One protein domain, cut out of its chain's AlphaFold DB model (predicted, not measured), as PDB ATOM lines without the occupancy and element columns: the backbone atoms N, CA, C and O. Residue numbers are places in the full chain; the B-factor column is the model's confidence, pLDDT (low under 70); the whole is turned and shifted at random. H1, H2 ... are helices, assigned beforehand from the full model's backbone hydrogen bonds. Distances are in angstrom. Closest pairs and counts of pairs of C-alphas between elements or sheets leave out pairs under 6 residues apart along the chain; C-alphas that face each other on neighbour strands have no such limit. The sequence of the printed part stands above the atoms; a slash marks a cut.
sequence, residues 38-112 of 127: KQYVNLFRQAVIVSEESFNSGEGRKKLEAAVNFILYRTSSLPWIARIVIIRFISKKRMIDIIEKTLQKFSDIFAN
ATOM      1  N   LYS A  38     -29.022  21.971  58.433       85.62
ATOM      2  CA  LYS A  38     -29.301  20.942  57.414       85.62
ATOM      3  C   LYS A  38     -30.799  20.690  57.231       85.62
ATOM      4  O   LYS A  38     -31.247  20.532  56.100       85.62
ATOM      5  N   GLN A  39     -31.563  20.672  58.323       86.75
ATOM      6  CA  GLN A  39     -33.008  20.467  58.278       86.75
ATOM      7  C   GLN A  39     -33.701  21.636  57.576       86.75
ATOM      8  O   GLN A  39     -34.514  21.409  56.683       86.75
ATOM      9  N   TYR A  40     -33.332  22.873  57.920       84.31
ATOM     10  CA  TYR A  40     -33.887  24.063  57.272       84.31
ATOM     11  C   TYR A  40     -33.567  24.094  55.780       84.31
ATOM     12  O   TYR A  40     -34.465  24.275  54.966       84.31
ATOM     13  N   VAL A  41     -32.312  23.836  55.407       86.81
ATOM     14  CA  VAL A  41     -31.893  23.795  53.999       86.81
ATOM     15  C   VAL A  41     -32.667  22.740  53.206       86.81
ATOM     16  O   VAL A  41     -33.106  23.012  52.090       86.81
ATOM     17  N   ASN A  42     -32.887  21.550  53.771       88.31
ATOM     18  CA  ASN A  42     -33.689  20.517  53.114       88.31
ATOM     19  C   ASN A  42     -35.158  20.927  52.959       88.31
ATOM     20  O   ASN A  42     -35.744  20.679  51.907       88.31
ATOM     21  N   LEU A  43     -35.738  21.571  53.972       89.44
ATOM     22  CA  LEU A  43     -37.105  22.083  53.911       89.44
ATOM     23  C   LEU A  43     -37.249  23.144  52.810       89.44
ATOM     24  O   LEU A  43     -38.163  23.062  51.992       89.44
ATOM     25  N   PHE A  44     -36.308  24.087  52.728       88.31
ATOM     26  CA  PHE A  44     -36.295  25.089  51.663       88.31
ATOM     27  C   PHE A  44     -36.087  24.466  50.284       88.31
ATOM     28  O   PHE A  44     -36.777  24.839  49.339       88.31
ATOM     29  N   ARG A  45     -35.203  23.471  50.164       88.75
ATOM     30  CA  ARG A  45     -35.010  22.732  48.912       88.75
ATOM     31  C   ARG A  45     -36.292  22.051  48.440       88.75
ATOM     32  O   ARG A  45     -36.622  22.155  47.266       88.75
ATOM     33  N   GLN A  46     -37.026  21.393  49.335       92.12
ATOM     34  CA  GLN A  46     -38.310  20.779  48.986       92.12
ATOM     35  C   GLN A  46     -39.339  21.822  48.544       92.12
ATOM     36  O   GLN A  46     -40.014  21.618  47.541       92.12
ATOM     37  N   ALA A  47     -39.426  22.959  49.241       90.50
ATOM     38  CA  ALA A  47     -40.331  24.040  48.855       90.50
ATOM     39  C   ALA A  47     -40.020  24.594  47.452       90.50
ATOM     40  O   ALA A  47     -40.938  24.859  46.675       90.50
ATOM     41  N   VAL A  48     -38.734  24.728  47.109       90.75
ATOM     42  CA  VAL A  48     -38.293  25.152  45.772       90.75
ATOM     43  C   VAL A  48     -38.686  24.125  44.707       90.75
ATOM     44  O   VAL A  48     -39.284  24.514  43.708       90.75
ATOM     45  N   ILE A  49     -38.435  22.833  44.942       91.25
ATOM     46  CA  ILE A  49     -38.805  21.746  44.015       91.25
ATOM     47  C   ILE A  49     -40.316  21.727  43.766       91.25
ATOM     48  O   ILE A  49     -40.761  21.730  42.624       91.25
ATOM     49  N   VAL A  50     -41.122  21.776  44.828       92.62
ATOM     50  CA  VAL A  50     -42.590  21.787  44.707       92.62
ATOM     51  C   VAL A  50     -43.075  23.027  43.952       92.62
ATOM     52  O   VAL A  50     -44.041  22.958  43.194       92.62
ATOM     53  N   SER A  51     -42.403  24.168  44.127       89.38
ATOM     54  CA  SER A  51     -42.721  25.387  43.376       89.38
ATOM     55  C   SER A  51     -42.420  25.218  41.885       89.38
ATOM     56  O   SER A  51     -43.265  25.554  41.057       89.38
ATOM     57  N   GLU A  52     -41.259  24.657  41.536       90.50
ATOM     58  CA  GLU A  52     -40.898  24.324  40.154       90.50
ATOM     59  C   GLU A  52     -41.912  23.359  39.526       90.50
ATOM     60  O   GLU A  52     -42.458  23.644  38.459       90.50
ATOM     61  N   GLU A  53     -42.240  22.260  40.210       91.69
ATOM     62  CA  GLU A  53     -43.251  21.297  39.762       91.69
ATOM     63  C   GLU A  53     -44.620  21.958  39.566       91.69
ATOM     64  O   GLU A  53     -45.307  21.694  38.576       91.69
ATOM     65  N   SER A  54     -45.010  22.867  40.464       90.75
ATOM     66  CA  SER A  54     -46.258  23.621  40.353       90.75
ATOM     67  C   SER A  54     -46.277  24.500  39.103       90.75
ATOM     68  O   SER A  54     -47.246  24.444  38.340       90.75
ATOM     69  N   PHE A  55     -45.206  25.252  38.829       89.31
ATOM     70  CA  PHE A  55     -45.101  26.068  37.615       89.31
ATOM     71  C   PHE A  55     -45.032  25.223  36.340       89.31
ATOM     72  O   PHE A  55     -45.615  25.609  35.324       89.31
ATOM     73  N   ASN A  56     -44.385  24.059  36.400       90.12
ATOM     74  CA  ASN A  56     -44.258  23.126  35.283       90.12
ATOM     75  C   ASN A  56     -45.513  22.274  35.049       90.12
ATOM     76  O   ASN A  56     -45.677  21.701  33.965       90.12
ATOM     77  N   SER A  57     -46.427  22.217  36.019       90.81
ATOM     78  CA  SER A  57     -47.699  21.512  35.889       90.81
ATOM     79  C   SER A  57     -48.570  22.117  34.782       90.81
ATOM     80  O   SER A  57     -48.576  23.326  34.536       90.81
ATOM     81  N   GLY A  58     -49.372  21.279  34.117       86.69
ATOM     82  CA  GLY A  58     -50.286  21.744  33.070       86.69
ATOM     83  C   GLY A  58     -51.275  22.811  33.562       86.69
ATOM     84  O   GLY A  58     -51.638  23.708  32.805       86.69
ATOM     85  N   GLU A  59     -51.682  22.752  34.832       90.81
ATOM     86  CA  GLU A  59     -52.552  23.755  35.453       90.81
ATOM     87  C   GLU A  59     -51.797  25.047  35.795       90.81
ATOM     88  O   GLU A  59     -52.285  26.137  35.493       90.81
ATOM     89  N   GLY A  60     -50.591  24.951  36.364       87.38
ATOM     90  CA  GLY A  60     -49.752  26.106  36.691       87.38
ATOM     91  C   GLY A  60     -49.375  26.921  35.459       87.38
ATOM     92  O   GLY A  60     -49.530  28.144  35.451       87.38
ATOM     93  N   ARG A  61     -49.015  26.248  34.359       87.38
ATOM     94  CA  ARG A  61     -48.750  26.907  33.070       87.38
ATOM     95  C   ARG A  61     -49.978  27.646  32.537       87.38
ATOM     96  O   ARG A  61     -49.838  28.763  32.039       87.38
ATOM     97  N   LYS A  62     -51.176  27.061  32.672       90.56
ATOM     98  CA  LYS A  62     -52.445  27.706  32.286       90.56
ATOM     99  C   LYS A  62     -52.766  28.911  33.167       90.56
ATOM    100  O   LYS A  62     -53.177  29.940  32.643       90.56
ATOM    101  N   LYS A  63     -52.551  28.813  34.481       90.12
ATOM    102  CA  LYS A  63     -52.737  29.927  35.426       90.12
ATOM    103  C   LYS A  63     -51.791  31.088  35.118       90.12
ATOM    104  O   LYS A  63     -52.235  32.234  35.092       90.12
ATOM    105  N   LEU A  64     -50.524  30.798  34.818       88.94
ATOM    106  CA  LEU A  64     -49.548  31.814  34.427       88.94
ATOM    107  C   LEU A  64     -49.943  32.495  33.113       88.94
ATOM    108  O   LEU A  64     -49.946  33.717  33.025       88.94
ATOM    109  N   GLU A  65     -50.335  31.717  32.108       89.31
ATOM    110  CA  GLU A  65     -50.805  32.253  30.829       89.31
ATOM    111  C   GLU A  65     -52.081  33.092  30.973       89.31
ATOM    112  O   GLU A  65     -52.176  34.175  30.399       89.31
ATOM    113  N   ALA A  66     -53.030  32.649  31.798       90.44
ATOM    114  CA  ALA A  66     -54.228  33.416  32.114       90.44
ATOM    115  C   ALA A  66     -53.887  34.749  32.799       90.44
ATOM    116  O   ALA A  66     -54.463  35.777  32.448       90.44
ATOM    117  N   ALA A  67     -52.919  34.759  33.722       88.81
ATOM    118  CA  ALA A  67     -52.446  35.984  34.362       88.81
ATOM    119  C   ALA A  67     -51.803  36.945  33.347       88.81
ATOM    120  O   ALA A  67     -52.129  38.132  33.338       88.81
ATOM    121  N   VAL A  68     -50.958  36.436  32.441       87.31
ATOM    122  CA  VAL A  68     -50.361  37.230  31.352       87.31
ATOM    123  C   VAL A  68     -51.451  37.866  30.492       87.31
ATOM    124  O   VAL A  68     -51.459  39.080  30.289       87.31
ATOM    125  N   ASN A  69     -52.406  37.056  30.037       88.44
ATOM    126  CA  ASN A  69     -53.500  37.505  29.182       88.44
ATOM    127  C   ASN A  69     -54.403  38.517  29.889       88.44
ATOM    128  O   ASN A  69     -54.827  39.494  29.272       88.44
ATOM    129  N   PHE A  70     -54.652  38.344  31.188       88.25
ATOM    130  CA  PHE A  70     -55.400  39.312  31.982       88.25
ATOM    131  C   PHE A  70     -54.690  40.668  32.041       88.25
ATOM    132  O   PHE A  70     -55.326  41.706  31.844       88.25
ATOM    133  N   ILE A  71     -53.371  40.685  32.255       84.88
ATOM    134  CA  ILE A  71     -52.617  41.941  32.275       84.88
ATOM    135  C   ILE A  71     -52.632  42.600  30.890       84.88
ATOM    136  O   ILE A  71     -52.865  43.806  30.795       84.88
ATOM    137  N   LEU A  72     -52.461  41.832  29.811       83.81
ATOM    138  CA  LEU A  72     -52.559  42.342  28.436       83.81
ATOM    139  C   LEU A  72     -53.956  42.908  28.126       83.81
ATOM    140  O   LEU A  72     -54.078  43.972  27.512       83.81
ATOM    141  N   TYR A  73     -55.011  42.247  28.606       86.56
ATOM    142  CA  TYR A  73     -56.388  42.719  28.492       86.56
ATOM    143  C   TYR A  73     -56.589  44.053  29.222       86.56
ATOM    144  O   TYR A  73     -57.050  45.023  28.623       86.56
ATOM    145  N   ARG A  74     -56.159  44.155  30.485       83.19
ATOM    146  CA  ARG A  74     -56.232  45.403  31.269       83.19
ATOM    147  C   ARG A  74     -55.373  46.523  30.686       83.19
ATOM    148  O   ARG A  74     -55.745  47.686  30.752       83.19
ATOM    149  N   THR A  75     -54.252  46.177  30.068       81.38
ATOM    150  CA  THR A  75     -53.367  47.128  29.386       81.38
ATOM    151  C   THR A  75     -53.998  47.671  28.106       81.38
ATOM    152  O   THR A  75     -53.702  48.787  27.687       81.38
ATOM    153  N   SER A  76     -54.905  46.916  27.483       78.25
ATOM    154  CA  SER A  76     -55.561  47.331  26.242       78.25
ATOM    155  C   SER A  76     -56.519  48.512  26.428       78.25
ATOM    156  O   SER A  76     -56.843  49.164  25.440       78.25
ATOM    157  N   SER A  77     -56.924  48.835  27.665       83.75
ATOM    158  CA  SER A  77     -57.694  50.050  27.968       83.75
ATOM    159  C   SER A  77     -56.828  51.297  28.203       83.75
ATOM    160  O   SER A  77     -57.368  52.352  28.526       83.75
ATOM    161  N   LEU A  78     -55.498  51.197  28.095       85.56
ATOM    162  CA  LEU A  78     -54.576  52.327  28.242       85.56
ATOM    163  C   LEU A  78     -54.312  53.027  26.895       85.56
ATOM    164  O   LEU A  78     -54.460  52.407  25.837       85.56
ATOM    165  N   PRO A  79     -53.848  54.294  26.908       88.06
ATOM    166  CA  PRO A  79     -53.375  54.974  25.708       88.06
ATOM    167  C   PRO A  79     -52.317  54.153  24.961       88.06
ATOM    168  O   PRO A  79     -51.475  53.489  25.572       88.06
ATOM    169  N   TRP A  80     -52.330  54.239  23.631       81.88
ATOM    170  CA  TRP A  80     -51.516  53.397  22.745       81.88
ATOM    171  C   TRP A  80     -50.010  53.412  23.076       81.88
ATOM    172  O   TRP A  80     -49.354  52.376  22.983       81.88
ATOM    173  N   ILE A  81     -49.479  54.545  23.551       84.81
ATOM    174  CA  ILE A  81     -48.074  54.699  23.968       84.81
ATOM    175  C   ILE A  81     -47.752  53.795  25.170       84.81
ATOM    176  O   ILE A  81     -46.780  53.044  25.139       84.81
ATOM    177  N   ALA A  82     -48.593  53.812  26.210       82.19
ATOM    178  CA  ALA A  82     -48.417  52.964  27.390       82.19
ATOM    179  C   ALA A  82     -48.567  51.476  27.035       82.19
ATOM    180  O   ALA A  82     -47.814  50.633  27.526       82.19
ATOM    181  N   ARG A  83     -49.487  51.158  26.117       80.69
ATOM    182  CA  ARG A  83     -49.705  49.796  25.616       80.69
ATOM    183  C   ARG A  83     -48.456  49.217  24.943       80.69
ATOM    184  O   ARG A  83     -48.108  48.073  25.227       80.69
ATOM    185  N   ILE A  84     -47.755  49.991  24.111       79.88
ATOM    186  CA  ILE A  84     -46.516  49.545  23.444       79.88
ATOM    187  C   ILE A  84     -45.432  49.195  24.465       79.88
ATOM    188  O   ILE A  84     -44.804  48.139  24.359       79.88
ATOM    189  N   VAL A  85     -45.228  50.059  25.463       80.75
ATOM    190  CA  VAL A  85     -44.213  49.836  26.499       80.75
ATOM    191  C   VAL A  85     -44.536  48.564  27.278       80.75
ATOM    192  O   VAL A  85     -43.691  47.683  27.394       80.75
ATOM    193  N   ILE A  86     -45.771  48.418  27.752       78.06
ATOM    194  CA  ILE A  86     -46.160  47.301  28.615       78.06
ATOM    195  C   ILE A  86     -46.112  45.959  27.868       78.06
ATOM    196  O   ILE A  86     -45.563  44.992  28.395       78.06
ATOM    197  N   ILE A  87     -46.593  45.893  26.622       75.75
ATOM    198  CA  ILE A  87     -46.545  44.659  25.813       75.75
ATOM    199  C   ILE A  87     -45.101  44.179  25.605       75.75
ATOM    200  O   ILE A  87     -44.844  42.976  25.634       75.75
ATOM    201  N   ARG A  88     -44.134  45.099  25.460       75.12
ATOM    202  CA  ARG A  88     -42.708  44.754  25.330       75.12
ATOM    203  C   ARG A  88     -42.177  44.013  26.565       75.12
ATOM    204  O   ARG A  88     -41.273  43.191  26.434       75.12
ATOM    205  N   PHE A  89     -42.703  44.308  27.754       74.38
ATOM    206  CA  PHE A  89     -42.243  43.728  29.019       74.38
ATOM    207  C   PHE A  89     -43.059  42.510  29.479       74.38
ATOM    208  O   PHE A  89     -42.485  41.614  30.094       74.38
ATOM    209  N   ILE A  90     -44.350  42.436  29.151       78.50
ATOM    210  CA  ILE A  90     -45.302  41.438  29.670       78.50
ATOM    211  C   ILE A  90     -45.487  40.300  28.659       78.50
ATOM    212  O   ILE A  90     -46.567  40.078  28.119       78.50
ATOM    213  N   SER A  91     -44.407  39.568  28.379       78.88
ATOM    214  CA  SER A  91     -44.498  38.292  27.660       78.88
ATOM    215  C   SER A  91     -44.490  37.127  28.647       78.88
ATOM    216  O   SER A  91     -43.841  37.194  29.694       78.88
ATOM    217  N   LYS A  92     -45.189  36.034  28.307       81.56
ATOM    218  CA  LYS A  92     -45.184  34.791  29.098       81.56
ATOM    219  C   LYS A  92     -43.757  34.321  29.376       81.56
ATOM    220  O   LYS A  92     -43.422  34.065  30.523       81.56
ATOM    221  N   LYS A  93     -42.903  34.335  28.349       85.06
ATOM    222  CA  LYS A  93     -41.485  33.977  28.452       85.06
ATOM    223  C   LYS A  93     -40.717  34.849  29.453       85.06
ATOM    224  O   LYS A  93     -40.034  34.320  30.318       85.06
ATOM    225  N   ARG A  94     -40.871  36.179  29.391       84.88
ATOM    226  CA  ARG A  94     -40.212  37.098  30.339       84.88
ATOM    227  C   ARG A  94     -40.701  36.907  31.767       84.88
ATOM    228  O   ARG A  94     -39.904  36.989  32.690       84.88
ATOM    229  N   MET A  95     -41.994  36.655  31.959       84.75
ATOM    230  CA  MET A  95     -42.514  36.342  33.289       84.75
ATOM    231  C   MET A  95     -41.948  35.031  33.826       84.75
ATOM    232  O   MET A  95     -41.563  34.999  34.989       84.75
ATOM    233  N   ILE A  96     -41.844  33.993  32.991       88.69
ATOM    234  CA  ILE A  96     -41.199  32.731  33.373       88.69
ATOM    235  C   ILE A  96     -39.738  32.979  33.776       88.69
ATOM    236  O   ILE A  96     -39.368  32.612  34.881       88.69
ATOM    237  N   ASP A  97     -38.953  33.680  32.953       90.31
ATOM    238  CA  ASP A  97     -37.546  34.007  33.252       90.31
ATOM    239  C   ASP A  97     -37.393  34.817  34.558       90.31
ATOM    240  O   ASP A  97     -36.504  34.558  35.366       90.31
ATOM    241  N   ILE A  98     -38.290  35.773  34.827       88.69
ATOM    242  CA  ILE A  98     -38.289  36.534  36.089       88.69
ATOM    243  C   ILE A  98     -38.598  35.627  37.286       88.69
ATOM    244  O   ILE A  98     -37.940  35.746  38.324       88.69
ATOM    245  N   ILE A  99     -39.595  34.745  37.167       88.38
ATOM    246  CA  ILE A  99     -39.959  33.793  38.224       88.38
ATOM    247  C   ILE A  99     -38.792  32.839  38.479       88.38
ATOM    248  O   ILE A  99     -38.392  32.681  39.629       88.38
ATOM    249  N   GLU A 100     -38.204  32.278  37.425       90.88
ATOM    250  CA  GLU A 100     -37.057  31.373  37.495       90.88
ATOM    251  C   GLU A 100     -35.861  32.049  38.169       90.88
ATOM    252  O   GLU A 100     -35.365  31.547  39.172       90.88
ATOM    253  N   LYS A 101     -35.465  33.252  37.731       92.88
ATOM    254  CA  LYS A 101     -34.385  34.030  38.369       92.88
ATOM    255  C   LYS A 101     -34.662  34.344  39.833       92.88
ATOM    256  O   LYS A 101     -33.738  34.366  40.649       92.88
ATOM    257  N   THR A 102     -35.914  34.635  40.178       90.75
ATOM    258  CA  THR A 102     -36.301  34.934  41.561       90.75
ATOM    259  C   THR A 102     -36.223  33.682  42.427       90.75
ATOM    260  O   THR A 102     -35.639  33.722  43.511       90.75
ATOM    261  N   LEU A 103     -36.748  32.560  41.932       89.88
ATOM    262  CA  LEU A 103     -36.681  31.277  42.616       89.88
ATOM    263  C   LEU A 103     -35.226  30.796  42.722       89.88
ATOM    264  O   LEU A 103     -34.840  30.273  43.763       89.88
ATOM    265  N   GLN A 104     -34.394  31.056  41.706       91.81
ATOM    266  CA  GLN A 104     -32.974  30.700  41.693       91.81
ATOM    267  C   GLN A 104     -32.207  31.469  42.764       91.81
ATOM    268  O   GLN A 104     -31.520  30.852  43.568       91.81
ATOM    269  N   LYS A 105     -32.411  32.789  42.877       91.06
ATOM    270  CA  LYS A 105     -31.833  33.582  43.976       91.06
ATOM    271  C   LYS A 105     -32.247  33.056  45.346       91.06
ATOM    272  O   LYS A 105     -31.430  33.006  46.262       91.06
ATOM    273  N   PHE A 106     -33.513  32.672  45.500       85.94
ATOM    274  CA  PHE A 106     -33.991  32.085  46.748       85.94
ATOM    275  C   PHE A 106     -33.301  30.742  47.030       85.94
ATOM    276  O   PHE A 106     -32.834  30.498  48.142       85.94
ATOM    277  N   SER A 107     -33.171  29.898  46.009       87.19
ATOM    278  CA  SER A 107     -32.493  28.609  46.090       87.19
ATOM    279  C   SER A 107     -31.000  28.729  46.411       87.19
ATOM    280  O   SER A 107     -30.474  27.968  47.226       87.19
ATOM    281  N   ASP A 108     -30.320  29.726  45.852       90.31
ATOM    282  CA  ASP A 108     -28.905  29.987  46.119       90.31
ATOM    283  C   ASP A 108     -28.660  30.368  47.582       90.31
ATOM    284  O   ASP A 108     -27.680  29.935  48.189       90.31
ATOM    285  N   ILE A 109     -29.581  31.128  48.179       86.50
ATOM    286  CA  ILE A 109     -29.474  31.557  49.577       86.50
ATOM    287  C   ILE A 109     -29.870  30.423  50.535       86.50
ATOM    288  O   ILE A 109     -29.208  30.215  51.554       86.50
ATOM    289  N   PHE A 110     -30.947  29.692  50.231       84.88
ATOM    290  CA  PHE A 110     -31.615  28.829  51.213       84.88
ATOM    291  C   PHE A 110     -31.592  27.327  50.896       84.88
ATOM    292  O   PHE A 110     -31.750  26.522  51.812       84.88
ATOM    293  N   ALA A 111     -31.374  26.921  49.644       84.88
ATOM    294  CA  ALA A 111     -31.564  25.546  49.169       84.88
ATOM    295  C   ALA A 111     -30.293  24.892  48.584       84.88
ATOM    296  O   ALA A 111     -30.391  23.953  47.793       84.88
ATOM    297  N   ASN A 112     -29.101  25.353  48.982       86.44
ATOM    298  CA  ASN A 112     -27.808  24.903  48.441       86.44
ATOM    299  C   ASN A 112     -27.717  25.022  46.906       86.44
ATOM    300  O   ASN A 112     -27.185  24.118  46.258       86.44
TER     301      ASN A 112
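This is residues 38 to 112 of the 127 residues of an uncharacterized protein of Fusobacterium nucleatum subsp. polymorphum (UniProt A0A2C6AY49). A long, loose loop of four helices: H1 and H2 make a wide V, H3 folds back beside the end of H2 as a short hairpin, and H4 returns beside H1. The printed part has 75 residues, with H1, H2, H3 and H4 in chain order and no named strand, an all helix class. It is loose, with a radius of gyration of the C-alphas of 15.9 A and spans of 52 by 24 by 14 A.

H1, residues 38 to 56, begins at C-alpha 38 (-29.301, 20.942, 57.414) and is 26.8 A long. H2, residues 58 to 75, is 25.8 A long; H3 is residues 80 to 89. H4, residues 92 to 110, is 26.6 A long and ends at C-alpha 110 (-31.615, 28.829, 51.213).

H1 and H2 touch only at the corner, and only just, with 3 pairs of C-alphas within 8 A, the closest Ser 54 and Gly 60, 5.6 A. H2 and H3, a helical hairpin, touch at C-alphas 75 and 83, 5.9 A. H1 and H4 touch at a shallow tilt of 8 degrees, opposite ways, C-alphas 41 and 110 being closest, 5.8 A. H1 and H3 are apart. Every O i to N i+4 pair is within hydrogen-bond range in H1, H2 and H4, and 5 of 6 in H3.

C-alphas 38 and 80 are farthest apart, 52.4 A. The three links are tight, the printed part has no cut, and no printed residue is under 70 in pLDDT.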